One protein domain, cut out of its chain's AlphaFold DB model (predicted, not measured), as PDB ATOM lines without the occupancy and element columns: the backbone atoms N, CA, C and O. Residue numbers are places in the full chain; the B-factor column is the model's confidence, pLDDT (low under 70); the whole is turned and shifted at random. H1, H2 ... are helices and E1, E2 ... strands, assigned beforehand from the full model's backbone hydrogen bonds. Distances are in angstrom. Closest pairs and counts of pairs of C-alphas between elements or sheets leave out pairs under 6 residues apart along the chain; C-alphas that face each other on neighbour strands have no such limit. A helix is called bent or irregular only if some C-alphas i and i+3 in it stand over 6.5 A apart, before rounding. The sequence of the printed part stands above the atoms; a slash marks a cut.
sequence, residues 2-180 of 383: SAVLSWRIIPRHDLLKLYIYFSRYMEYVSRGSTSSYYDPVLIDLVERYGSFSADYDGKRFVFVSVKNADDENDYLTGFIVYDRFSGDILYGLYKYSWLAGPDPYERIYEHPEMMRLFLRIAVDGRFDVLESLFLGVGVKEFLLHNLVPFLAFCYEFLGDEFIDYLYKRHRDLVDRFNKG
ATOM      1  N   SER A   2     183.797 176.815 183.620       36.84
ATOM      2  CA  SER A   2     184.503 177.919 182.963       36.84
ATOM      3  C   SER A   2     185.875 177.420 182.512       36.84
ATOM      4  O   SER A   2     186.651 176.901 183.313       36.84
ATOM      5  N   ALA A   3     186.172 177.527 181.218       44.81
ATOM      6  CA  ALA A   3     187.538 177.380 180.746       44.81
ATOM      7  C   ALA A   3     188.348 178.519 181.380       44.81
ATOM      8  O   ALA A   3     188.141 179.691 181.065       44.81
ATOM      9  N   VAL A   4     189.208 178.187 182.344       52.03
ATOM     10  CA  VAL A   4     190.112 179.169 182.942       52.03
ATOM     11  C   VAL A   4     191.153 179.503 181.884       52.03
ATOM     12  O   VAL A   4     192.062 178.719 181.623       52.03
ATOM     13  N   LEU A   5     190.992 180.662 181.251       64.19
ATOM     14  CA  LEU A   5     192.032 181.260 180.429       64.19
ATOM     15  C   LEU A   5     193.304 181.423 181.258       64.19
ATOM     16  O   LEU A   5     193.320 182.161 182.245       64.19
ATOM     17  N   SER A   6     194.376 180.755 180.846       74.88
ATOM     18  CA  SER A   6     195.695 180.970 181.425       74.88
ATOM     19  C   SER A   6     196.365 182.159 180.743       74.88
ATOM     20  O   SER A   6     196.614 182.118 179.534       74.88
ATOM     21  N   TRP A   7     196.706 183.185 181.520       87.06
ATOM     22  CA  TRP A   7     197.569 184.266 181.053       87.06
ATOM     23  C   TRP A   7     198.968 183.726 180.762       87.06
ATOM     24  O   TRP A   7     199.593 183.117 181.631       87.06
ATOM     25  N   ARG A   8     199.479 183.967 179.554       91.12
ATOM     26  CA  ARG A   8     200.870 183.664 179.201       91.12
ATOM     27  C   ARG A   8     201.758 184.865 179.488       91.12
ATOM     28  O   ARG A   8     201.461 185.970 179.054       91.12
ATOM     29  N   ILE A   9     202.861 184.646 180.188       92.31
ATOM     30  CA  ILE A   9     203.848 185.693 180.460       92.31
ATOM     31  C   ILE A   9     204.879 185.680 179.328       92.31
ATOM     32  O   ILE A   9     205.465 184.632 179.052       92.31
ATOM     33  N   ILE A  10     205.076 186.816 178.656       94.44
ATOM     34  CA  ILE A  10     205.972 186.946 177.497       94.44
ATOM     35  C   ILE A  10     206.890 188.171 177.632       94.44
ATOM     36  O   ILE A  10     206.539 189.122 178.334       94.44
ATOM     37  N   PRO A  11     208.054 188.194 176.955       94.56
ATOM     38  CA  PRO A  11     208.916 189.372 176.938       94.56
ATOM     39  C   PRO A  11     208.192 190.601 176.373       94.56
ATOM     40  O   PRO A  11     207.470 190.494 175.376       94.56
ATOM     41  N   ARG A  12     208.456 191.789 176.935       89.75
ATOM     42  CA  ARG A  12     207.844 193.057 176.495       89.75
ATOM     43  C   ARG A  12     207.945 193.297 174.989       89.75
ATOM     44  O   ARG A  12     207.001 193.764 174.365       89.75
ATOM     45  N   HIS A  13     209.088 192.974 174.392       92.81
ATOM     46  CA  HIS A  13     209.304 193.136 172.956       92.81
ATOM     47  C   HIS A  13     208.314 192.319 172.106       92.81
ATOM     48  O   HIS A  13     207.832 192.808 171.085       92.81
ATOM     49  N   ASP A  14     207.974 191.100 172.529       94.12
ATOM     50  CA  ASP A  14     207.035 190.244 171.802       94.12
ATOM     51  C   ASP A  14     205.587 190.696 172.016       94.12
ATOM     52  O   ASP A  14     204.786 190.671 171.080       94.12
ATOM     53  N   LEU A  15     205.272 191.197 173.215       91.94
ATOM     54  CA  LEU A  15     203.997 191.854 173.495       91.94
ATOM     55  C   LEU A  15     203.786 193.083 172.600       91.94
ATOM     56  O   LEU A  15     202.731 193.226 171.984       91.94
ATOM     57  N   LEU A  16     204.809 193.933 172.468       90.75
ATOM     58  CA  LEU A  16     204.777 195.100 171.585       90.75
ATOM     59  C   LEU A  16     204.635 194.700 170.115       90.75
ATOM     60  O   LEU A  16     203.908 195.359 169.376       90.75
ATOM     61  N   LYS A  17     205.280 193.609 169.682       93.81
ATOM     62  CA  LYS A  17     205.070 193.064 168.333       93.81
ATOM     63  C   LYS A  17     203.621 192.642 168.120       93.81
ATOM     64  O   LYS A  17     203.020 193.089 167.150       93.81
ATOM     65  N   LEU A  18     203.051 191.836 169.020       93.25
ATOM     66  CA  LEU A  18     201.637 191.446 168.952       93.25
ATOM     67  C   LEU A  18     200.736 192.677 168.825       93.25
ATOM     68  O   LEU A  18     199.932 192.745 167.901       93.25
ATOM     69  N   TYR A  19     200.932 193.668 169.697       90.56
ATOM     70  CA  TYR A  19     200.201 194.932 169.662       90.56
ATOM     71  C   TYR A  19     200.305 195.640 168.302       90.56
ATOM     72  O   TYR A  19     199.284 195.986 167.714       90.56
ATOM     73  N   ILE A  20     201.522 195.824 167.776       89.75
ATOM     74  CA  ILE A  20     201.752 196.523 166.503       89.75
ATOM     75  C   ILE A  20     201.028 195.819 165.354       89.75
ATOM     76  O   ILE A  20     200.365 196.482 164.561       89.75
ATOM     77  N   TYR A  21     201.145 194.495 165.246       92.25
ATOM     78  CA  TYR A  21     200.552 193.758 164.129       92.25
ATOM     79  C   TYR A  21     199.026 193.693 164.222       92.25
ATOM     80  O   TYR A  21     198.356 193.863 163.206       92.25
ATOM     81  N   PHE A  22     198.472 193.553 165.428       89.06
ATOM     82  CA  PHE A  22     197.036 193.700 165.650       89.06
ATOM     83  C   PHE A  22     196.534 195.104 165.275       89.06
ATOM     84  O   PHE A  22     195.551 195.231 164.550       89.06
ATOM     85  N   SER A  23     197.229 196.158 165.712       84.00
ATOM     86  CA  SER A  23     196.886 197.553 165.396       84.00
ATOM     87  C   SER A  23     196.904 197.818 163.889       84.00
ATOM     88  O   SER A  23     195.956 198.377 163.338       84.00
ATOM     89  N   ARG A  24     197.946 197.344 163.194       84.69
ATOM     90  CA  ARG A  24     198.067 197.461 161.734       84.69
ATOM     91  C   ARG A  24     196.978 196.703 160.991       84.69
ATOM     92  O   ARG A  24     196.469 197.223 160.003       84.69
ATOM     93  N   TYR A  25     196.621 195.507 161.456       83.94
ATOM     94  CA  TYR A  25     195.494 194.756 160.913       83.94
ATOM     95  C   TYR A  25     194.189 195.556 161.047       83.94
ATOM     96  O   TYR A  25     193.502 195.761 160.049       83.94
ATOM     97  N   MET A  26     193.894 196.104 162.231       77.69
ATOM     98  CA  MET A  26     192.685 196.912 162.447       77.69
ATOM     99  C   MET A  26     192.650 198.177 161.575       77.69
ATOM    100  O   MET A  26     191.616 198.474 160.981       77.69
ATOM    101  N   GLU A  27     193.778 198.886 161.434       76.50
ATOM    102  CA  GLU A  27     193.917 200.046 160.531       76.50
ATOM    103  C   GLU A  27     193.685 199.663 159.057       76.50
ATOM    104  O   GLU A  27     193.191 200.455 158.255       76.50
ATOM    105  N   TYR A  28     194.074 198.448 158.673       76.25
ATOM    106  CA  TYR A  28     193.929 197.952 157.311       76.25
ATOM    107  C   TYR A  28     192.479 197.561 156.994       76.25
ATOM    108  O   TYR A  28     191.958 197.928 155.937       76.25
ATOM    109  N   VAL A  29     191.813 196.880 157.931       71.25
ATOM    110  CA  VAL A  29     190.398 196.497 157.824       71.25
ATOM    111  C   VAL A  29     189.489 197.725 157.799       71.25
ATOM    112  O   VAL A  29     188.576 197.778 156.977       71.25
ATOM    113  N   SER A  30     189.759 198.752 158.615       65.62
ATOM    114  CA  SER A  30     188.951 199.985 158.614       65.62
ATOM    115  C   SER A  30     189.014 200.749 157.285       65.62
ATOM    116  O   SER A  30     188.091 201.480 156.938       65.62
ATOM    117  N   ARG A  31     190.059 200.528 156.478       69.19
ATOM    118  CA  ARG A  31     190.188 201.078 155.118       69.19
ATOM    119  C   ARG A  31     189.519 200.225 154.032       69.19
ATOM    120  O   ARG A  31     189.697 200.514 152.850       69.19
ATOM    121  N   GLY A  32     188.773 199.183 154.402       63.22
ATOM    122  CA  GLY A  32     187.983 198.363 153.476       63.22
ATOM    123  C   GLY A  32     188.799 197.407 152.602       63.22
ATOM    124  O   GLY A  32     188.334 197.000 151.541       63.22
ATOM    125  N   SER A  33     190.024 197.067 153.009       64.38
ATOM    126  CA  SER A  33     190.882 196.134 152.270       64.38
ATOM    127  C   SER A  33     190.765 194.707 152.819       64.38
ATOM    128  O   SER A  33     190.685 194.511 154.027       64.38
ATOM    129  N   THR A  34     190.749 193.706 151.934       58.62
ATOM    130  CA  THR A  34     190.346 192.322 152.261       58.62
ATOM    131  C   THR A  34     191.488 191.338 152.544       58.62
ATOM    132  O   THR A  34     191.203 190.220 152.954       58.62
ATOM    133  N   SER A  35     192.755 191.710 152.332       61.66
ATOM    134  CA  SER A  35     193.920 190.859 152.646       61.66
ATOM    135  C   SER A  35     195.128 191.731 152.974       61.66
ATOM    136  O   SER A  35     195.499 192.592 152.171       61.66
ATOM    137  N   SER A  36     195.714 191.569 154.164       66.38
ATOM    138  CA  SER A  36     196.801 192.432 154.627       66.38
ATOM    139  C   SER A  36     198.166 191.775 154.459       66.38
ATOM    140  O   SER A  36     198.372 190.625 154.832       66.38
ATOM    141  N   TYR A  37     199.174 192.550 154.047       75.62
ATOM    142  CA  TYR A  37     200.583 192.124 154.125       75.62
ATOM    143  C   TYR A  37     201.002 191.714 155.555       75.62
ATOM    144  O   TYR A  37     201.981 190.993 155.746       75.62
ATOM    145  N   TYR A  38     200.272 192.182 156.571       82.88
ATOM    146  CA  TYR A  38     200.540 191.904 157.980       82.88
ATOM    147  C   TYR A  38     199.971 190.564 158.471       82.88
ATOM    148  O   TYR A  38     200.420 190.087 159.517       82.88
ATOM    149  N   ASP A  39     199.055 189.943 157.720       85.88
ATOM    150  CA  ASP A  39     198.319 188.747 158.147       85.88
ATOM    151  C   ASP A  39     199.243 187.566 158.483       85.88
ATOM    152  O   ASP A  39     199.122 187.031 159.588       85.88
ATOM    153  N   PRO A  40     200.250 187.200 157.657       92.31
ATOM    154  CA  PRO A  40     201.105 186.050 157.962       92.31
ATOM    155  C   PRO A  40     201.900 186.215 159.261       92.31
ATOM    156  O   PRO A  40     202.106 185.252 160.000       92.31
ATOM    157  N   VAL A  41     202.348 187.440 159.556       93.75
ATOM    158  CA  VAL A  41     203.125 187.718 160.771       93.75
ATOM    159  C   VAL A  41     202.218 187.748 161.994       93.75
ATOM    160  O   VAL A  41     202.595 187.222 163.041       93.75
ATOM    161  N   LEU A  42     201.022 188.331 161.873       94.69
ATOM    162  CA  LEU A  42     200.049 188.310 162.958       94.69
ATOM    163  C   LEU A  42     199.636 186.869 163.286       94.69
ATOM    164  O   LEU A  42     199.655 186.507 164.460       94.69
ATOM    165  N   ILE A  43     199.360 186.041 162.271       96.25
ATOM    166  CA  ILE A  43     199.038 184.613 162.428       96.25
ATOM    167  C   ILE A  43     200.171 183.865 163.149       96.25
ATOM    168  O   ILE A  43     199.907 183.191 164.144       96.25
ATOM    169  N   ASP A  44     201.432 184.016 162.723       96.31
ATOM    170  CA  ASP A  44     202.582 183.383 163.402       96.31
ATOM    171  C   ASP A  44     202.673 183.794 164.882       96.31
ATOM    172  O   ASP A  44     202.868 182.950 165.763       96.31
ATOM    173  N   LEU A  45     202.489 185.085 165.179       95.81
ATOM    174  CA  LEU A  45     202.544 185.590 166.550       95.81
ATOM    175  C   LEU A  45     201.404 185.035 167.413       95.81
ATOM    176  O   LEU A  45     201.657 184.578 168.533       95.81
ATOM    177  N   VAL A  46     200.159 185.053 166.932       95.38
ATOM    178  CA  VAL A  46     199.029 184.557 167.735       95.38
ATOM    179  C   VAL A  46     199.050 183.044 167.895       95.38
ATOM    180  O   VAL A  46     198.683 182.571 168.961       95.38
ATOM    181  N   GLU A  47     199.523 182.274 166.912       96.19
ATOM    182  CA  GLU A  47     199.703 180.823 167.067       96.19
ATOM    183  C   GLU A  47     200.782 180.517 168.108       96.19
ATOM    184  O   GLU A  47     200.600 179.667 168.984       96.19
ATOM    185  N   ARG A  48     201.897 181.258 168.080       96.00
ATOM    186  CA  ARG A  48     202.994 181.088 169.041       96.00
ATOM    187  C   ARG A  48     202.562 181.381 170.476       96.00
ATOM    188  O   ARG A  48     202.900 180.627 171.394       96.00
ATOM    189  N   TYR A  49     201.822 182.469 170.685       94.75
ATOM    190  CA  TYR A  49     201.421 182.935 172.018       94.75
ATOM    191  C   TYR A  49     199.950 182.638 172.359       94.75
ATOM    192  O   TYR A  49     199.451 183.103 173.385       94.75
ATOM    193  N   GLY A  50     199.266 181.839 171.542       92.38
ATOM    194  CA  GLY A  50     197.853 181.497 171.681       92.38
ATOM    195  C   GLY A  50     197.554 180.795 172.996       92.38
ATOM    196  O   GLY A  50     198.168 179.790 173.339       92.38
ATOM    197  N   SER A  51     196.593 181.319 173.748       90.62
ATOM    198  CA  SER A  51     196.092 180.700 174.982       90.62
ATOM    199  C   SER A  51     194.987 179.670 174.726       90.62
ATOM    200  O   SER A  51     194.819 178.749 175.518       90.62
ATOM    201  N   PHE A  52     194.269 179.798 173.609       92.44
ATOM    202  CA  PHE A  52     193.260 178.851 173.148       92.44
ATOM    203  C   PHE A  52     193.216 178.869 171.618       92.44
ATOM    204  O   PHE A  52     193.360 179.931 171.013       92.44
ATOM    205  N   SER A  53     192.995 177.715 170.994       93.56
ATOM    206  CA  SER A  53     192.730 177.626 169.561       93.56
ATOM    207  C   SER A  53     191.747 176.507 169.246       93.56
ATOM    208  O   SER A  53     191.656 175.515 169.971       93.56
ATOM    209  N   ALA A  54     190.989 176.694 168.170       93.88
ATOM    210  CA  ALA A  54     189.991 175.746 167.699       93.88
ATOM    211  C   ALA A  54     189.861 175.818 166.173       93.88
ATOM    212  O   ALA A  54     189.980 176.892 165.582       93.88
ATOM    213  N   ASP A  55     189.610 174.671 165.546       92.88
ATOM    214  CA  ASP A  55     189.374 174.556 164.107       92.88
ATOM    215  C   ASP A  55     187.867 174.412 163.831       92.88
ATOM    216  O   ASP A  55     187.169 173.705 164.562       92.88
ATOM    217  N   TYR A  56     187.369 175.049 162.768       87.62
ATOM    218  CA  TYR A  56     185.965 174.974 162.344       87.62
ATOM    219  C   TYR A  56     185.835 175.225 160.836       87.62
ATOM    220  O   TYR A  56     186.261 176.272 160.362       87.62
ATOM    221  N   ASP A  57     185.251 174.289 160.079       87.88
ATOM    222  CA  ASP A  57     184.981 174.414 158.631       87.88
ATOM    223  C   ASP A  57     186.151 174.989 157.801       87.88
ATOM    224  O   ASP A  57     185.982 175.891 156.986       87.88
ATOM    225  N   GLY A  58     187.373 174.491 158.028       90.12
ATOM    226  CA  GLY A  58     188.576 174.966 157.324       90.12
ATOM    227  C   GLY A  58     189.131 176.309 157.822       90.12
ATOM    228  O   GLY A  58     190.223 176.706 157.421       90.12
ATOM    229  N   LYS A  59     188.437 176.964 158.751       93.69
ATOM    230  CA  LYS A  59     188.873 178.166 159.466       93.69
ATOM    231  C   LYS A  59     189.529 177.790 160.792       93.69
ATOM    232  O   LYS A  59     189.332 176.692 161.326       93.69
ATOM    233  N   ARG A  60     190.298 178.722 161.344       94.38
ATOM    234  CA  ARG A  60     190.974 178.576 162.630       94.38
ATOM    235  C   ARG A  60     190.778 179.807 163.491       94.38
ATOM    236  O   ARG A  60     191.070 180.918 163.062       94.38
ATOM    237  N   PHE A  61     190.285 179.587 164.704       94.06
ATOM    238  CA  PHE A  61     190.160 180.592 165.749       94.06
ATOM    239  C   PHE A  61     191.355 180.487 166.690       94.06
ATOM    240  O   PHE A  61     191.666 179.398 167.177       94.06
ATOM    241  N   VAL A  62     191.991 181.617 166.988       95.00
ATOM    242  CA  VAL A  62     193.106 181.696 167.937       95.00
ATOM    243  C   VAL A  62     192.863 182.850 168.884       95.00
ATOM    244  O   VAL A  62     192.750 183.991 168.450       95.00
ATOM    245  N   PHE A  63     192.817 182.558 170.179       93.75
ATOM    246  CA  PHE A  63     192.659 183.542 171.240       93.75
ATOM    247  C   PHE A  63     193.955 183.682 172.031       93.75
ATOM    248  O   PHE A  63     194.521 182.704 172.532       93.75
ATOM    249  N   VAL A  64     194.402 184.920 172.195       93.56
ATOM    250  CA  VAL A  64     195.592 185.293 172.953       93.56
ATOM    251  C   VAL A  64     195.198 186.005 174.243       93.56
ATOM    252  O   VAL A  64     194.321 186.865 174.269       93.56
ATOM    253  N   SER A  65     195.886 185.655 175.325       91.81
ATOM    254  CA  SER A  65     195.812 186.316 176.624       91.81
ATOM    255  C   SER A  65     197.220 186.328 177.199       91.81
ATOM    256  O   SER A  65     197.718 185.316 177.695       91.81
ATOM    257  N   VAL A  66     197.900 187.461 177.042       92.50
ATOM    258  CA  VAL A  66     199.327 187.607 177.338       92.50
ATOM    259  C   VAL A  66     199.576 188.773 178.290       92.50
ATOM    260  O   VAL A  66     198.897 189.795 178.217       92.50
ATOM    261  N   LYS A  67     200.555 188.620 179.180       91.19
ATOM    262  CA  LYS A  67     201.078 189.661 180.069       91.19
ATOM    263  C   LYS A  67     202.558 189.880 179.796       91.19
ATOM    264  O   LYS A  67     203.275 188.940 179.453       91.19
ATOM    265  N   ASN A  68     203.010 191.107 179.990       90.56
ATOM    266  CA  ASN A  68     204.416 191.448 180.002       90.56
ATOM    267  C   ASN A  68     205.092 190.804 181.223       90.56
ATOM    268  O   ASN A  68     204.577 190.871 182.337       90.56
ATOM    269  N   ALA A  69     206.256 190.197 181.008       91.69
ATOM    270  CA  ALA A  69     207.109 189.677 182.074       91.69
ATOM    271  C   ALA A  69     207.627 190.768 183.025       91.69
ATOM    272  O   ALA A  69     207.880 190.478 184.192       91.69
ATOM    273  N   ASP A  70     207.767 192.001 182.533       88.75
ATOM    274  CA  ASP A  70     208.343 193.117 183.287       88.75
ATOM    275  C   ASP A  70     207.290 193.913 184.087       88.75
ATOM    276  O   ASP A  70     207.636 194.584 185.058       88.75
ATOM    277  N   ASP A  71     206.015 193.865 183.682       83.50
ATOM    278  CA  ASP A  71     204.901 194.578 184.326       83.50
ATOM    279  C   ASP A  71     203.584 193.821 184.108       83.50
ATOM    280  O   ASP A  71     203.035 193.802 183.012       83.50
ATOM    281  N   GLU A  72     203.022 193.224 185.158       76.00
ATOM    282  CA  GLU A  72     201.781 192.448 185.036       76.00
ATOM    283  C   GLU A  72     200.543 193.282 184.662       76.00
ATOM    284  O   GLU A  72     199.509 192.704 184.299       76.00
ATOM    285  N   ASN A  73     200.626 194.614 184.758       80.38
ATOM    286  CA  ASN A  73     199.581 195.528 184.300       80.38
ATOM    287  C   ASN A  73     199.677 195.812 182.797       80.38
ATOM    288  O   ASN A  73     198.724 196.328 182.215       80.38
ATOM    289  N   ASP A  74     200.793 195.462 182.162       85.19
ATOM    290  CA  ASP A  74     200.997 195.528 180.722       85.19
ATOM    291  C   ASP A  74     200.550 194.200 180.084       85.19
ATOM    292  O   ASP A  74     201.175 193.156 180.266       85.19
ATOM    293  N   TYR A  75     199.404 194.197 179.403       87.44
ATOM    294  CA  TYR A  75     198.765 192.976 178.917       87.44
ATOM    295  C   TYR A  75     198.028 193.188 177.597       87.44
ATOM    296  O   TYR A  75     197.549 194.281 177.295       87.44
ATOM    297  N   LEU A  76     197.882 192.107 176.830       89.88
ATOM    298  CA  LEU A  76     197.086 192.056 175.605       89.88
ATOM    299  C   LEU A  76     196.135 190.859 175.655       89.88
ATOM    300  O   LEU A  76     196.530 189.742 175.991       89.88
ATOM    301  N   THR A  77     194.880 191.086 175.285       89.06
ATOM    302  CA  THR A  77     193.908 190.020 175.008       89.06
ATOM    303  C   THR A  77     193.300 190.240 173.645       89.06
ATOM    304  O   THR A  77     192.964 191.370 173.317       89.06
ATOM    305  N   GLY A  78     193.095 189.192 172.871       89.56
ATOM    306  CA  GLY A  78     192.495 189.328 171.555       89.56
ATOM    307  C   GLY A  78     192.290 187.986 170.898       89.56
ATOM    308  O   GLY A  78     192.625 186.945 171.461       89.56
ATOM    309  N   PHE A  79     191.754 188.011 169.693       91.00
ATOM    310  CA  PHE A  79     191.627 186.827 168.873       91.00
ATOM    311  C   PHE A  79     191.633 187.179 167.396       91.00
ATOM    312  O   PHE A  79     191.356 188.314 167.006       91.00
ATOM    313  N   ILE A  80     191.900 186.162 166.588       92.19
ATOM    314  CA  ILE A  80     191.647 186.186 165.154       92.19
ATOM    315  C   ILE A  80     190.912 184.915 164.741       92.19
ATOM    316  O   ILE A  80     191.047 183.865 165.376       92.19
ATOM    317  N   VAL A  81     190.171 185.017 163.647       91.81
ATOM    318  CA  VAL A  81     189.692 183.898 162.846       91.81
ATOM    319  C   VAL A  81     190.268 184.049 161.456       91.81
ATOM    320  O   VAL A  81     190.112 185.101 160.842       91.81
ATOM    321  N   TYR A  82     190.925 183.011 160.958       92.62
ATOM    322  CA  TYR A  82     191.554 183.030 159.642       92.62
ATOM    323  C   TYR A  82     191.250 181.756 158.857       92.62
ATOM    324  O   TYR A  82     190.980 180.700 159.440       92.62
ATOM    325  N   ASP A  83     191.262 181.862 157.532       92.56
ATOM    326  CA  ASP A  83     191.125 180.711 156.646       92.56
ATOM    327  C   ASP A  83     192.455 179.954 156.571       92.56
ATOM    328  O   ASP A  83     193.506 180.535 156.294       92.56
ATOM    329  N   ARG A  84     192.446 178.643 156.838       93.62
ATOM    330  CA  ARG A  84     193.692 177.862 156.892       93.62
ATOM    331  C   ARG A  84     194.304 177.602 155.521       93.62
ATOM    332  O   ARG A  84     195.481 177.246 155.466       93.62
ATOM    333  N   PHE A  85     193.522 177.695 154.449       90.31
ATOM    334  CA  PHE A  85     193.982 177.424 153.094       90.31
ATOM    335  C   PHE A  85     194.579 178.671 152.456       90.31
ATOM    336  O   PHE A  85     195.666 178.582 151.884       90.31
ATOM    337  N   SER A  86     193.899 179.815 152.555       90.25
ATOM    338  CA  SER A  86     194.402 181.073 151.999       90.25
ATOM    339  C   SER A  86     195.388 181.781 152.928       90.25
ATOM    340  O   SER A  86     196.290 182.466 152.452       90.25
ATOM    341  N   GLY A  87     195.268 181.574 154.243       89.06
ATOM    342  CA  GLY A  87     196.041 182.306 155.244       89.06
ATOM    343  C   GLY A  87     195.530 183.729 155.484       89.06
ATOM    344  O   GLY A  87     196.208 184.494 156.162       89.06
ATOM    345  N   ASP A  88     194.356 184.084 154.953       89.38
ATOM    346  CA  ASP A  88     193.753 185.398 155.167       89.38
ATOM    347  C   ASP A  88     193.007 185.442 156.501       89.38
ATOM    348  O   ASP A  88     192.260 184.521 156.859       89.38
ATOM    349  N   ILE A  89     193.163 186.548 157.228       89.62
ATOM    350  CA  ILE A  89     192.397 186.795 158.450       89.62
ATOM    351  C   ILE A  89     190.996 187.278 158.067       89.62
ATOM    352  O   ILE A  89     190.828 188.336 157.467       89.62
ATOM    353  N   LEU A  90     189.977 186.519 158.466       85.94
ATOM    354  CA  LEU A  90     188.570 186.801 158.173       85.94
ATOM    355  C   LEU A  90     188.002 187.879 159.099       85.94
ATOM    356  O   LEU A  90     187.277 188.762 158.654       85.94
ATOM    357  N   TYR A  91     188.310 187.796 160.392       84.94
ATOM    358  CA  TYR A  91     187.965 188.812 161.385       84.94
ATOM    359  C   TYR A  91     188.827 188.640 162.635       84.94
ATOM    360  O   TYR A  91     189.262 187.539 162.969       84.94
ATOM    361  N   GLY A  92     189.061 189.727 163.360       83.62
ATOM    362  CA  GLY A  92     189.834 189.704 164.591       83.62
ATOM    363  C   GLY A  92     189.649 190.980 165.386       83.62
ATOM    364  O   GLY A  92     189.262 192.009 164.840       83.62
ATOM    365  N   LEU A  93     189.906 190.897 166.686       83.25
ATOM    366  CA  LEU A  93     189.853 192.030 167.602       83.25
ATOM    367  C   LEU A  93     190.871 191.843 168.718       83.25
ATOM    368  O   LEU A  93     191.220 190.720 169.086       83.25
ATOM    369  N   TYR A  94     191.307 192.948 169.310       84.44
ATOM    370  CA  TYR A  94     192.202 192.916 170.456       84.44
ATOM    371  C   TYR A  94     191.961 194.090 171.403       84.44
ATOM    372  O   TYR A  94     191.322 195.082 171.066       84.44
ATOM    373  N   LYS A  95     192.504 193.945 172.607       79.38
ATOM    374  CA  LYS A  95     192.600 194.937 173.667       79.38
ATOM    375  C   LYS A  95     194.023 194.916 174.205       79.38
ATOM    376  O   LYS A  95     194.550 193.844 174.504       79.38
ATOM    377  N   TYR A  96     194.607 196.092 174.398       80.06
ATOM    378  CA  TYR A  96     195.911 196.279 175.029       80.06
ATOM    379  C   TYR A  96     195.784 197.214 176.239       80.06
ATOM    380  O   TYR A  96     195.008 198.167 176.204       80.06
ATOM    381  N   SER A  97     196.495 196.933 177.330       71.50
ATOM    382  CA  SER A  97     196.266 197.590 178.624       71.50
ATOM    383  C   SER A  97     196.774 199.030 178.725       71.50
ATOM    384  O   SER A  97     196.323 199.762 179.603       71.50
ATOM    385  N   TRP A  98     197.674 199.452 177.832       59.59
ATOM    386  CA  TRP A  98     198.300 200.780 177.853       59.59
ATOM    387  C   TRP A  98     197.605 201.827 176.963       59.59
ATOM    388  O   TRP A  98     198.063 202.966 176.875       59.59
ATOM    389  N   LEU A  99     196.489 201.474 176.315       53.84
ATOM    390  CA  LEU A  99     195.689 202.399 175.505       53.84
ATOM    391  C   LEU A  99     194.835 203.310 176.404       53.84
ATOM    392  O   LEU A  99     193.618 203.197 176.469       53.84
ATOM    393  N   ALA A 100     195.488 204.233 177.112       42.47
ATOM    394  CA  ALA A 100     194.857 205.406 177.723       42.47
ATOM    395  C   ALA A 100     194.997 206.642 176.806       42.47
ATOM    396  O   ALA A 100     195.187 207.767 177.271       42.47
ATOM    397  N   GLY A 101     194.968 206.427 175.487       41.84
ATOM    398  CA  GLY A 101     195.019 207.488 174.485       41.84
ATOM    399  C   GLY A 101     193.698 208.271 174.379       41.84
ATOM    400  O   GLY A 101     192.645 207.824 174.851       41.84
ATOM    401  N   PRO A 102     193.718 209.473 173.773       35.94
ATOM    402  CA  PRO A 102     192.522 210.274 173.525       35.94
ATOM    403  C   PRO A 102     191.712 209.786 172.314       35.94
ATOM    404  O   PRO A 102     190.780 210.483 171.916       35.94
ATOM    405  N   ASP A 103     192.056 208.639 171.717       43.19
ATOM    406  CA  ASP A 103     191.359 208.133 170.543       43.19
ATOM    407  C   ASP A 103     189.962 207.599 170.936       43.19
ATOM    408  O   ASP A 103     189.855 206.636 171.704       43.19
ATOM    409  N   PRO A 104     188.866 208.225 170.465       41.81
ATOM    410  CA  PRO A 104     187.512 207.760 170.746       41.81
ATOM    411  C   PRO A 104     187.214 206.373 170.150       41.81
ATOM    412  O   PRO A 104     186.302 205.708 170.644       41.81
ATOM    413  N   TYR A 105     187.978 205.912 169.152       41.62
ATOM    414  CA  TYR A 105     187.793 204.605 168.519       41.62
ATOM    415  C   TYR A 105     188.327 203.444 169.381       41.62
ATOM    416  O   TYR A 105     187.818 202.327 169.293       41.62
ATOM    417  N   GLU A 106     189.293 203.692 170.273       44.91
ATOM    418  CA  GLU A 106     189.985 202.639 171.037       44.91
ATOM    419  C   GLU A 106     189.274 202.232 172.342       44.91
ATOM    420  O   GLU A 106     189.505 201.140 172.866       44.91
ATOM    421  N   ARG A 107     188.354 203.060 172.857       48.72
ATOM    422  CA  ARG A 107     187.753 202.851 174.192       48.72
ATOM    423  C   ARG A 107     186.647 201.799 174.249       48.72
ATOM    424  O   ARG A 107     186.298 201.295 175.314       48.72
ATOM    425  N   ILE A 108     186.109 201.432 173.092       46.06
ATOM    426  CA  ILE A 108     185.035 200.438 172.937       46.06
ATOM    427  C   ILE A 108     185.573 199.018 173.144       46.06
ATOM    428  O   ILE A 108     184.869 198.135 173.636       46.06
ATOM    429  N   TYR A 109     186.872 198.837 172.912       50.44
ATOM    430  CA  TYR A 109     187.613 197.606 173.172       50.44
ATOM    431  C   TYR A 109     188.074 197.479 174.632       50.44
ATOM    432  O   TYR A 109     188.748 196.516 174.991       50.44
ATOM    433  N   GLU A 110     187.698 198.410 175.518       53.34
ATOM    434  CA  GLU A 110     188.100 198.379 176.926       53.34
ATOM    435  C   GLU A 110     187.305 197.387 177.793       53.34
ATOM    436  O   GLU A 110     187.634 197.249 178.976       53.34
ATOM    437  N   HIS A 111     186.303 196.688 177.254       57.97
ATOM    438  CA  HIS A 111     185.463 195.743 177.998       57.97
ATOM    439  C   HIS A 111     186.019 194.310 177.914       57.97
ATOM    440  O   HIS A 111     185.800 193.628 176.907       57.97
ATOM    441  N   PRO A 112     186.752 193.805 178.933       70.31
ATOM    442  CA  PRO A 112     187.221 192.416 178.936       70.31
ATOM    443  C   PRO A 112     186.070 191.397 178.852       70.31
ATOM    444  O   PRO A 112     186.285 190.260 178.437       70.31
ATOM    445  N   GLU A 113     184.852 191.801 179.205       76.69
ATOM    446  CA  GLU A 113     183.615 191.029 179.100       76.69
ATOM    447  C   GLU A 113     183.329 190.612 177.657       76.69
ATOM    448  O   GLU A 113     182.924 189.476 177.425       76.69
ATOM    449  N   MET A 114     183.626 191.469 176.677       80.69
ATOM    450  CA  MET A 114     183.445 191.137 175.265       80.69
ATOM    451  C   MET A 114     184.392 190.023 174.810       80.69
ATOM    452  O   MET A 114     183.963 189.046 174.199       80.69
ATOM    453  N   MET A 115     185.676 190.117 175.167       83.81
ATOM    454  CA  MET A 115     186.648 189.068 174.839       83.81
ATOM    455  C   MET A 115     186.281 187.745 175.517       83.81
ATOM    456  O   MET A 115     186.417 186.677 174.921       83.81
ATOM    457  N   ARG A 116     185.761 187.810 176.749       86.06
ATOM    458  CA  ARG A 116     185.240 186.637 177.464       86.06
ATOM    459  C   ARG A 116     184.005 186.049 176.783       86.06
ATOM    460  O   ARG A 116     183.919 184.828 176.708       86.06
ATOM    461  N   LEU A 117     183.086 186.880 176.288       89.19
ATOM    462  CA  LEU A 117     181.915 186.447 175.522       89.19
ATOM    463  C   LEU A 117     182.346 185.691 174.263       89.19
ATOM    464  O   LEU A 117     181.934 184.555 174.058       89.19
ATOM    465  N   PHE A 118     183.212 186.274 173.435       88.94
ATOM    466  CA  PHE A 118     183.613 185.629 172.184       88.94
ATOM    467  C   PHE A 118     184.406 184.350 172.399       88.94
ATOM    468  O   PHE A 118     184.162 183.358 171.711       88.94
ATOM    469  N   LEU A 119     185.278 184.321 173.406       89.88
ATOM    470  CA  LEU A 119     185.909 183.070 173.791       89.88
ATOM    471  C   LEU A 119     184.883 182.040 174.271       89.88
ATOM    472  O   LEU A 119     184.990 180.876 173.902       89.88
ATOM    473  N   ARG A 120     183.903 182.442 175.089       91.62
ATOM    474  CA  ARG A 120     182.854 181.537 175.576       91.62
ATOM    475  C   ARG A 120     182.117 180.881 174.407       91.62
ATOM    476  O   ARG A 120     181.975 179.663 174.406       91.62
ATOM    477  N   ILE A 121     181.746 181.671 173.399       92.25
ATOM    478  CA  ILE A 121     181.099 181.198 172.168       92.25
ATOM    479  C   ILE A 121     182.006 180.229 171.391       92.25
ATOM    480  O   ILE A 121     181.549 179.177 170.940       92.25
ATOM    481  N   ALA A 122     183.297 180.550 171.263       90.50
ATOM    482  CA  ALA A 122     184.267 179.697 170.577       90.50
ATOM    483  C   ALA A 122     184.488 178.356 171.302       90.50
ATOM    484  O   ALA A 122     184.551 177.311 170.658       90.50
ATOM    485  N   VAL A 123     184.565 178.367 172.636       90.56
ATOM    486  CA  VAL A 123     184.699 177.157 173.468       90.56
ATOM    487  C   VAL A 123     183.488 176.237 173.319       90.56
ATOM    488  O   VAL A 123     183.648 175.020 173.296       90.56
ATOM    489  N   ASP A 124     182.291 176.801 173.168       91.31
ATOM    490  CA  ASP A 124     181.065 176.035 172.922       91.31
ATOM    491  C   ASP A 124     180.926 175.576 171.452       91.31
ATOM    492  O   ASP A 124     179.940 174.929 171.096       91.31
ATOM    493  N   GLY A 125     181.888 175.905 170.581       89.00
ATOM    494  CA  GLY A 125     181.877 175.525 169.167       89.00
ATOM    495  C   GLY A 125     180.831 176.264 168.326       89.00
ATOM    496  O   GLY A 125     180.485 175.803 167.240       89.00
ATOM    497  N   ARG A 126     180.309 177.400 168.804       92.12
ATOM    498  CA  ARG A 126     179.234 178.172 168.154       92.12
ATOM    499  C   ARG A 126     179.772 179.279 167.252       92.12
ATOM    500  O   ARG A 126     179.412 180.449 167.368       92.12
ATOM    501  N   PHE A 127     180.661 178.902 166.335       89.44
ATOM    502  CA  PHE A 127     181.303 179.834 165.401       89.44
ATOM    503  C   PHE A 127     180.317 180.502 164.434       89.44
ATOM    504  O   PHE A 127     180.572 181.622 164.003       89.44
ATOM    505  N   ASP A 128     179.163 179.878 164.174       90.69
ATOM    506  CA  ASP A 128     178.033 180.464 163.441       90.69
ATOM    507  C   ASP A 128     177.548 181.787 164.060       90.69
ATOM    508  O   ASP A 128     177.178 182.728 163.351       90.69
ATOM    509  N   VAL A 129     177.589 181.877 165.392       91.50
ATOM    510  CA  VAL A 129     177.204 183.075 166.142       91.50
ATOM    511  C   VAL A 129     178.248 184.169 165.960       91.50
ATOM    512  O   VAL A 129     177.877 185.299 165.654       91.50
ATOM    513  N   LEU A 130     179.541 183.846 166.100       87.75
ATOM    514  CA  LEU A 130     180.624 184.810 165.865       87.75
ATOM    515  C   LEU A 130     180.568 185.334 164.433       87.75
ATOM    516  O   LEU A 130     180.530 186.539 164.221       87.75
ATOM    517  N   GLU A 131     180.478 184.439 163.454       86.31
ATOM    518  CA  GLU A 131     180.390 184.815 162.049       86.31
ATOM    519  C   GLU A 131     179.202 185.744 161.781       86.31
ATOM    520  O   GLU A 131     179.358 186.763 161.117       86.31
ATOM    521  N   SER A 132     178.035 185.461 162.359       88.19
ATOM    522  CA  SER A 132     176.867 186.329 162.203       88.19
ATOM    523  C   SER A 132     177.063 187.707 162.839       88.19
ATOM    524  O   SER A 132     176.687 188.707 162.236       88.19
ATOM    525  N   LEU A 133     177.669 187.774 164.029       85.69
ATOM    526  CA  LEU A 133     177.944 189.039 164.715       85.69
ATOM    527  C   LEU A 133     179.003 189.883 163.985       85.69
ATOM    528  O   LEU A 133     178.895 191.104 163.981       85.69
ATOM    529  N   PHE A 134     180.001 189.254 163.361       78.38
ATOM    530  CA  PHE A 134     181.087 189.951 162.662       78.38
ATOM    531  C   PHE A 134     180.766 190.285 161.204       78.38
ATOM    532  O   PHE A 134     181.065 191.385 160.746       78.38
ATOM    533  N   LEU A 135     180.163 189.353 160.464       76.56
ATOM    534  CA  LEU A 135     179.878 189.518 159.036       76.56
ATOM    535  C   LEU A 135     178.467 190.049 158.781       76.56
ATOM    536  O   LEU A 135     178.267 190.845 157.867       76.56
ATOM    537  N   GLY A 136     177.480 189.624 159.574       67.44
ATOM    538  CA  GLY A 136     176.075 189.978 159.352       67.44
ATOM    539  C   GLY A 136     175.752 191.439 159.671       67.44
ATOM    540  O   GLY A 136     174.823 192.007 159.103       67.44
ATOM    541  N   VAL A 137     176.533 192.065 160.548       61.75
ATOM    542  CA  VAL A 137     176.410 193.496 160.862       61.75
ATOM    543  C   VAL A 137     176.905 194.361 159.687       61.75
ATOM    544  O   VAL A 137     176.581 195.541 159.597       61.75
ATOM    545  N   GLY A 138     177.639 193.770 158.733       56.97
ATOM    546  CA  GLY A 138     178.422 194.514 157.754       56.97
ATOM    547  C   GLY A 138     179.576 195.229 158.460       56.97
ATOM    548  O   GLY A 138     179.451 195.675 159.597       56.97
ATOM    549  N   VAL A 139     180.735 195.343 157.818       52.53
ATOM    550  CA  VAL A 139     181.899 196.037 158.399       52.53
ATOM    551  C   VAL A 139     181.664 197.557 158.361       52.53
ATOM    552  O   VAL A 139     182.357 198.294 157.669       52.53
ATOM    553  N   LYS A 140     180.621 198.047 159.041       53.84
ATOM    554  CA  LYS A 140     180.374 199.473 159.255       53.84
ATOM    555  C   LYS A 140     180.905 199.827 160.634       53.84
ATOM    556  O   LYS A 140     180.391 199.371 161.651       53.84
ATOM    557  N   GLU A 141     181.941 200.654 160.643       52.91
ATOM    558  CA  GLU A 141     182.694 201.092 161.823       52.91
ATOM    559  C   GLU A 141     181.767 201.564 162.962       52.91
ATOM    560  O   GLU A 141     181.887 201.102 164.094       52.91
ATOM    561  N   PHE A 142     180.731 202.348 162.636       52.00
ATOM    562  CA  PHE A 142     179.702 202.827 163.576       52.00
ATOM    563  C   PHE A 142     178.949 201.716 164.331       52.00
ATOM    564  O   PHE A 142     178.598 201.875 165.498       52.00
ATOM    565  N   LEU A 143     178.718 200.568 163.696       54.44
ATOM    566  CA  LEU A 143     177.898 199.490 164.251       54.44
ATOM    567  C   LEU A 143     178.651 198.663 165.297       54.44
ATOM    568  O   LEU A 143     178.066 198.275 166.311       54.44
ATOM    569  N   LEU A 144     179.964 198.482 165.116       62.16
ATOM    570  CA  LEU A 144     180.831 197.942 166.166       62.16
ATOM    571  C   LEU A 144     180.826 198.849 167.399       62.16
ATOM    572  O   LEU A 144     180.928 198.346 168.517       62.16
ATOM    573  N   HIS A 145     180.650 200.162 167.219       64.31
ATOM    574  CA  HIS A 145     180.687 201.088 168.340       64.31
ATOM    575  C   HIS A 145     179.484 200.993 169.282       64.31
ATOM    576  O   HIS A 145     179.644 201.220 170.477       64.31
ATOM    577  N   ASN A 146     178.317 200.589 168.784       72.00
ATOM    578  CA  ASN A 146     177.102 200.505 169.597       72.00
ATOM    579  C   ASN A 146     176.742 199.067 169.978       72.00
ATOM    580  O   ASN A 146     176.408 198.795 171.134       72.00
ATOM    581  N   LEU A 147     176.869 198.117 169.044       78.12
ATOM    582  CA  LEU A 147     176.482 196.736 169.314       78.12
ATOM    583  C   LEU A 147     177.440 196.061 170.292       78.12
ATOM    584  O   LEU A 147     177.004 195.380 171.216       78.12
ATOM    585  N   VAL A 148     178.749 196.237 170.108       78.31
ATOM    586  CA  VAL A 148     179.755 195.502 170.885       78.31
ATOM    587  C   VAL A 148     179.694 195.850 172.377       78.31
ATOM    588  O   VAL A 148     179.632 194.918 173.185       78.31
ATOM    589  N   PRO A 149     179.638 197.133 172.784       78.19
ATOM    590  CA  PRO A 149     179.415 197.485 174.184       78.19
ATOM    591  C   PRO A 149     178.106 196.934 174.744       78.19
ATOM    592  O   PRO A 149     178.084 196.471 175.882       78.19
ATOM    593  N   PHE A 150     177.032 196.928 173.950       83.38
ATOM    594  CA  PHE A 150     175.760 196.345 174.360       83.38
ATOM    595  C   PHE A 150     175.863 194.828 174.605       83.38
ATOM    596  O   PHE A 150     175.371 194.335 175.622       83.38
ATOM    597  N   LEU A 151     176.539 194.081 173.724       87.88
ATOM    598  CA  LEU A 151     176.779 192.644 173.909       87.88
ATOM    599  C   LEU A 151     177.616 192.375 175.166       87.88
ATOM    600  O   LEU A 151     177.315 191.448 175.921       87.88
ATOM    601  N   ALA A 152     178.647 193.193 175.400       83.50
ATOM    602  CA  ALA A 152     179.485 193.113 176.590       83.50
ATOM    603  C   ALA A 152     178.666 193.361 177.863       83.50
ATOM    604  O   ALA A 152     178.722 192.554 178.788       83.50
ATOM    605  N   PHE A 153     177.857 194.424 177.865       85.19
ATOM    606  CA  PHE A 153     176.945 194.780 178.949       85.19
ATOM    607  C   PHE A 153     175.962 193.640 179.249       85.19
ATOM    608  O   PHE A 153     175.828 193.214 180.393       85.19
ATOM    609  N   CYS A 154     175.329 193.063 178.226       89.62
ATOM    610  CA  CYS A 154     174.437 191.924 178.427       89.62
ATOM    611  C   CYS A 154     175.155 190.715 179.016       89.62
ATOM    612  O   CYS A 154     174.664 190.119 179.974       89.62
ATOM    613  N   TYR A 155     176.325 190.360 178.488       89.81
ATOM    614  CA  TYR A 155     177.067 189.214 178.997       89.81
ATOM    615  C   TYR A 155     177.558 189.420 180.437       89.81
ATOM    616  O   TYR A 155     177.500 188.484 181.232       89.81
ATOM    617  N   GLU A 156     177.975 190.635 180.798       86.44
ATOM    618  CA  GLU A 156     178.396 190.982 182.159       86.44
ATOM    619  C   GLU A 156     177.292 190.720 183.191       86.44
ATOM    620  O   GLU A 156     177.548 190.124 184.240       86.44
ATOM    621  N   PHE A 157     176.059 191.138 182.889       87.31
ATOM    622  CA  PHE A 157     174.967 191.130 183.864       87.31
ATOM    623  C   PHE A 157     174.030 189.921 183.769       87.31
ATOM    624  O   PHE A 157     173.401 189.583 184.775       87.31
ATOM    625  N   LEU A 158     173.940 189.262 182.611       90.38
ATOM    626  CA  LEU A 158     173.061 188.103 182.382       90.38
ATOM    627  C   LEU A 158     173.820 186.778 182.212       90.38
ATOM    628  O   LEU A 158     173.230 185.714 182.401       90.38
ATOM    629  N   GLY A 159     175.112 186.810 181.865       91.19
ATOM    630  CA  GLY A 159     175.939 185.611 181.709       91.19
ATOM    631  C   GLY A 159     175.331 184.576 180.754       91.19
ATOM    632  O   GLY A 159     175.031 184.881 179.598       91.19
ATOM    633  N   ASP A 160     175.141 183.347 181.245       92.06
ATOM    634  CA  ASP A 160     174.641 182.216 180.450       92.06
ATOM    635  C   ASP A 160     173.214 182.435 179.904       92.06
ATOM    636  O   ASP A 160     172.904 181.942 178.821       92.06
ATOM    637  N   GLU A 161     172.359 183.228 180.570       92.81
ATOM    638  CA  GLU A 161     171.025 183.560 180.034       92.81
ATOM    639  C   GLU A 161     171.137 184.304 178.694       92.81
ATOM    640  O   GLU A 161     170.385 184.042 177.749       92.81
ATOM    641  N   PHE A 162     172.111 185.209 178.584       94.25
ATOM    642  CA  PHE A 162     172.349 185.945 177.350       94.25
ATOM    643  C   PHE A 162     173.028 185.087 176.279       94.25
ATOM    644  O   PHE A 162     172.707 185.224 175.097       94.25
ATOM    645  N   ILE A 163     173.903 184.155 176.671       94.38
ATOM    646  CA  ILE A 163     174.475 183.164 175.747       94.38
ATOM    647  C   ILE A 163     173.363 182.336 175.095       94.38
ATOM    648  O   ILE A 163     173.309 182.230 173.868       94.38
ATOM    649  N   ASP A 164     172.423 181.823 175.892       95.31
ATOM    650  CA  ASP A 164     171.278 181.059 175.391       95.31
ATOM    651  C   ASP A 164     170.401 181.879 174.436       95.31
ATOM    652  O   ASP A 164     169.901 181.352 173.432       95.31
ATOM    653  N   TYR A 165     170.214 183.170 174.727       95.69
ATOM    654  CA  TYR A 165     169.521 184.094 173.834       95.69
ATOM    655  C   TYR A 165     170.261 184.235 172.496       95.69
ATOM    656  O   TYR A 165     169.664 183.991 171.443       95.69
ATOM    657  N   LEU A 166     171.562 184.547 172.517       95.00
ATOM    658  CA  LEU A 166     172.386 184.695 171.310       95.00
ATOM    659  C   LEU A 166     172.364 183.427 170.455       95.00
ATOM    660  O   LEU A 166     172.145 183.478 169.245       95.00
ATOM    661  N   TYR A 167     172.507 182.262 171.076       96.00
ATOM    662  CA  TYR A 167     172.513 180.979 170.377       96.00
ATOM    663  C   TYR A 167     171.232 180.710 169.597       96.00
ATOM    664  O   TYR A 167     171.302 180.097 168.527       96.00
ATOM    665  N   LYS A 168     170.091 181.189 170.102       96.12
ATOM    666  CA  LYS A 168     168.776 181.047 169.467       96.12
ATOM    667  C   LYS A 168     168.445 182.190 168.505       96.12
ATOM    668  O   LYS A 168     167.639 181.986 167.600       96.12
ATOM    669  N   ARG A 169     169.007 183.387 168.712       95.75
ATOM    670  CA  ARG A 169     168.541 184.633 168.078       95.75
ATOM    671  C   ARG A 169     169.619 185.442 167.353       95.75
ATOM    672  O   ARG A 169     169.286 186.497 166.844       95.75
ATOM    673  N   HIS A 170     170.867 184.988 167.241       92.44
ATOM    674  CA  HIS A 170     171.969 185.792 166.682       92.44
ATOM    675  C   HIS A 170     171.673 186.436 165.314       92.44
ATOM    676  O   HIS A 170     172.006 187.599 165.122       92.44
ATOM    677  N   ARG A 171     171.009 185.737 164.379       92.38
ATOM    678  CA  ARG A 171     170.644 186.322 163.071       92.38
ATOM    679  C   ARG A 171     169.574 187.404 163.193       92.38
ATOM    680  O   ARG A 171     169.694 188.448 162.569       92.38
ATOM    681  N   ASP A 172     168.552 187.143 164.002       92.38
ATOM    682  CA  ASP A 172     167.460 188.085 164.278       92.38
ATOM    683  C   ASP A 172     167.972 189.317 165.032       92.38
ATOM    684  O   ASP A 172     167.607 190.434 164.696       92.38
ATOM    685  N   LEU A 173     168.891 189.134 165.985       92.44
ATOM    686  CA  LEU A 173     169.572 190.222 166.685       92.44
ATOM    687  C   LEU A 173     170.274 191.152 165.695       92.44
ATOM    688  O   LEU A 173     170.087 192.361 165.769       92.44
ATOM    689  N   VAL A 174     171.061 190.591 164.774       87.31
ATOM    690  CA  VAL A 174     171.800 191.363 163.769       87.31
ATOM    691  C   VAL A 174     170.850 192.076 162.807       87.31
ATOM    692  O   VAL A 174     171.020 193.264 162.549       87.31
ATOM    693  N   ASP A 175     169.818 191.387 162.321       86.25
ATOM    694  CA  ASP A 175     168.809 191.975 161.436       86.25
ATOM    695  C   ASP A 175     168.063 193.137 162.114       86.25
ATOM    696  O   ASP A 175     167.960 194.227 161.551       86.25
ATOM    697  N   ARG A 176     167.613 192.939 163.358       87.94
ATOM    698  CA  ARG A 176     166.964 193.977 164.169       87.94
ATOM    699  C   ARG A 176     167.890 195.152 164.428       87.94
ATOM    700  O   ARG A 176     167.458 196.292 164.283       87.94
ATOM    701  N   PHE A 177     169.150 194.885 164.766       85.19
ATOM    702  CA  PHE A 177     170.145 195.925 164.997       85.19
ATOM    703  C   PHE A 177     170.338 196.793 163.750       85.19
ATOM    704  O   PHE A 177     170.199 198.012 163.826       85.19
ATOM    705  N   ASN A 178     170.557 196.163 162.591       79.12
ATOM    706  CA  ASN A 178     170.740 196.854 161.312       79.12
ATOM    707  C   ASN A 178     169.502 197.663 160.897       79.12
ATOM    708  O   ASN A 178     169.630 198.694 160.246       79.12
ATOM    709  N   LYS A 179     168.303 197.216 161.288       78.94
ATOM    710  CA  LYS A 179     167.030 197.906 161.023       78.94
ATOM    711  C   LYS A 179     166.644 198.933 162.090       78.94
ATOM    712  O   LYS A 179     165.570 199.522 161.992       78.94
ATOM    713  N   GLY A 180     167.457 199.120 163.131       78.75
ATOM    714  CA  GLY A 180     167.124 199.997 164.254       78.75
ATOM    715  C   GLY A 180     165.914 199.534 165.079       78.75
ATOM    716  O   GLY A 180     165.313 200.332 165.796       78.75
TER     717      GLY A 180
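Overview. This is residues 2 to 180 of the 383 residues of an uncharacterized protein of Fervidicoccus sp (UniProt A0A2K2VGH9). One twisted sheet of five strands has helices over both faces: the helical hairpin H1 and H2 over one, H4 and H5 over the other. Away from the sheet, H6 packs on H4, and the sharply bent H7 lies farthest out, its arm H7b packing on H5. The printed part has 179 residues, with seven named helices and five named strands in the order E1 H1 H2 E2 E3 E4 E5 H3 H4 H5 H6 H7, class mixed. The branched sheet is mixed: E2 E3 E4 E5 form a meander, each strand the antiparallel neighbour of the one before, and E1 is parallel to E3. The whole is compact, with a radius of gyration of the C-alphas of 15.6 A and spans of 44 by 35 by 35 A.

Arrangement. E3, residues 59 to 68, has E1, residues 8 to 10, and E2, residues 50 to 56, on one side and E4, residues 75 to 83, on the other side; E5, residues 89 to 96, is E4's other neighbour. Within hydrogen-bond range are N 8 and O 65 (E1, E3) at 2.9 A, N 54 and O 61 (E2, E3) at 3.0 A, N 62 and O 80 (E3, E4) at 2.9 A, and N 79 and O 93 (E4, E5) at 2.8 A. H1, residues 12 to 30, is over E3, E4 and E5 at a height over the sheet of 8.6 A. H2, residues 39 to 49, on the same face, touches residues 18 to 25 of H1, closest C-alphas Tyr 21 and Leu 42, 5.6 A. On the opposite face, H4, residues 112 to 123, has a height of 9.1 A and H5, residues 127 to 135, one of 9.7 A. H6, residues 141 to 158, touches H4 about perpendicular at 81 degrees, closest C-alphas Met 114 and Ala 152, 4.6 A. H7, residues 160 to 178, was assigned as one helix by its hydrogen bonds but is bent: C-alphas 168 and 171 are 8.5 A apart, and its arms H7a, 160 to 168, and H7b, 171 to 178, stand at 88 degrees. H7b touches H5 at a shallow tilt of 15 degrees, the same way, closest C-alphas Ser 132 and Arg 171, 6.3 A. H3, residues 107 to 110, only grazes the sheet. Every O i to N i+4 pair is within hydrogen-bond range in H1, H2, H4, H5, H7a and H7b, and 12 of 14 in H6; H3 is too short for one.

Along the chain. E1 begins at C-alpha 8 (200.870, 183.664, 179.201), and H7b ends at C-alpha 178 (170.740, 196.854, 161.312). E3 is 29.0 A long, H1 26.9 A, E4 26.5 A and H6 26.2 A.

Size, cuts and confidence. The C-alphas farthest apart, Asp 70 and Lys 179, are 47.2 A apart. The printed part has no cut, and no link is long. Residues 2 to 5, 30 to 36, 98 to 111 and 136 to 145 have pLDDT under 70.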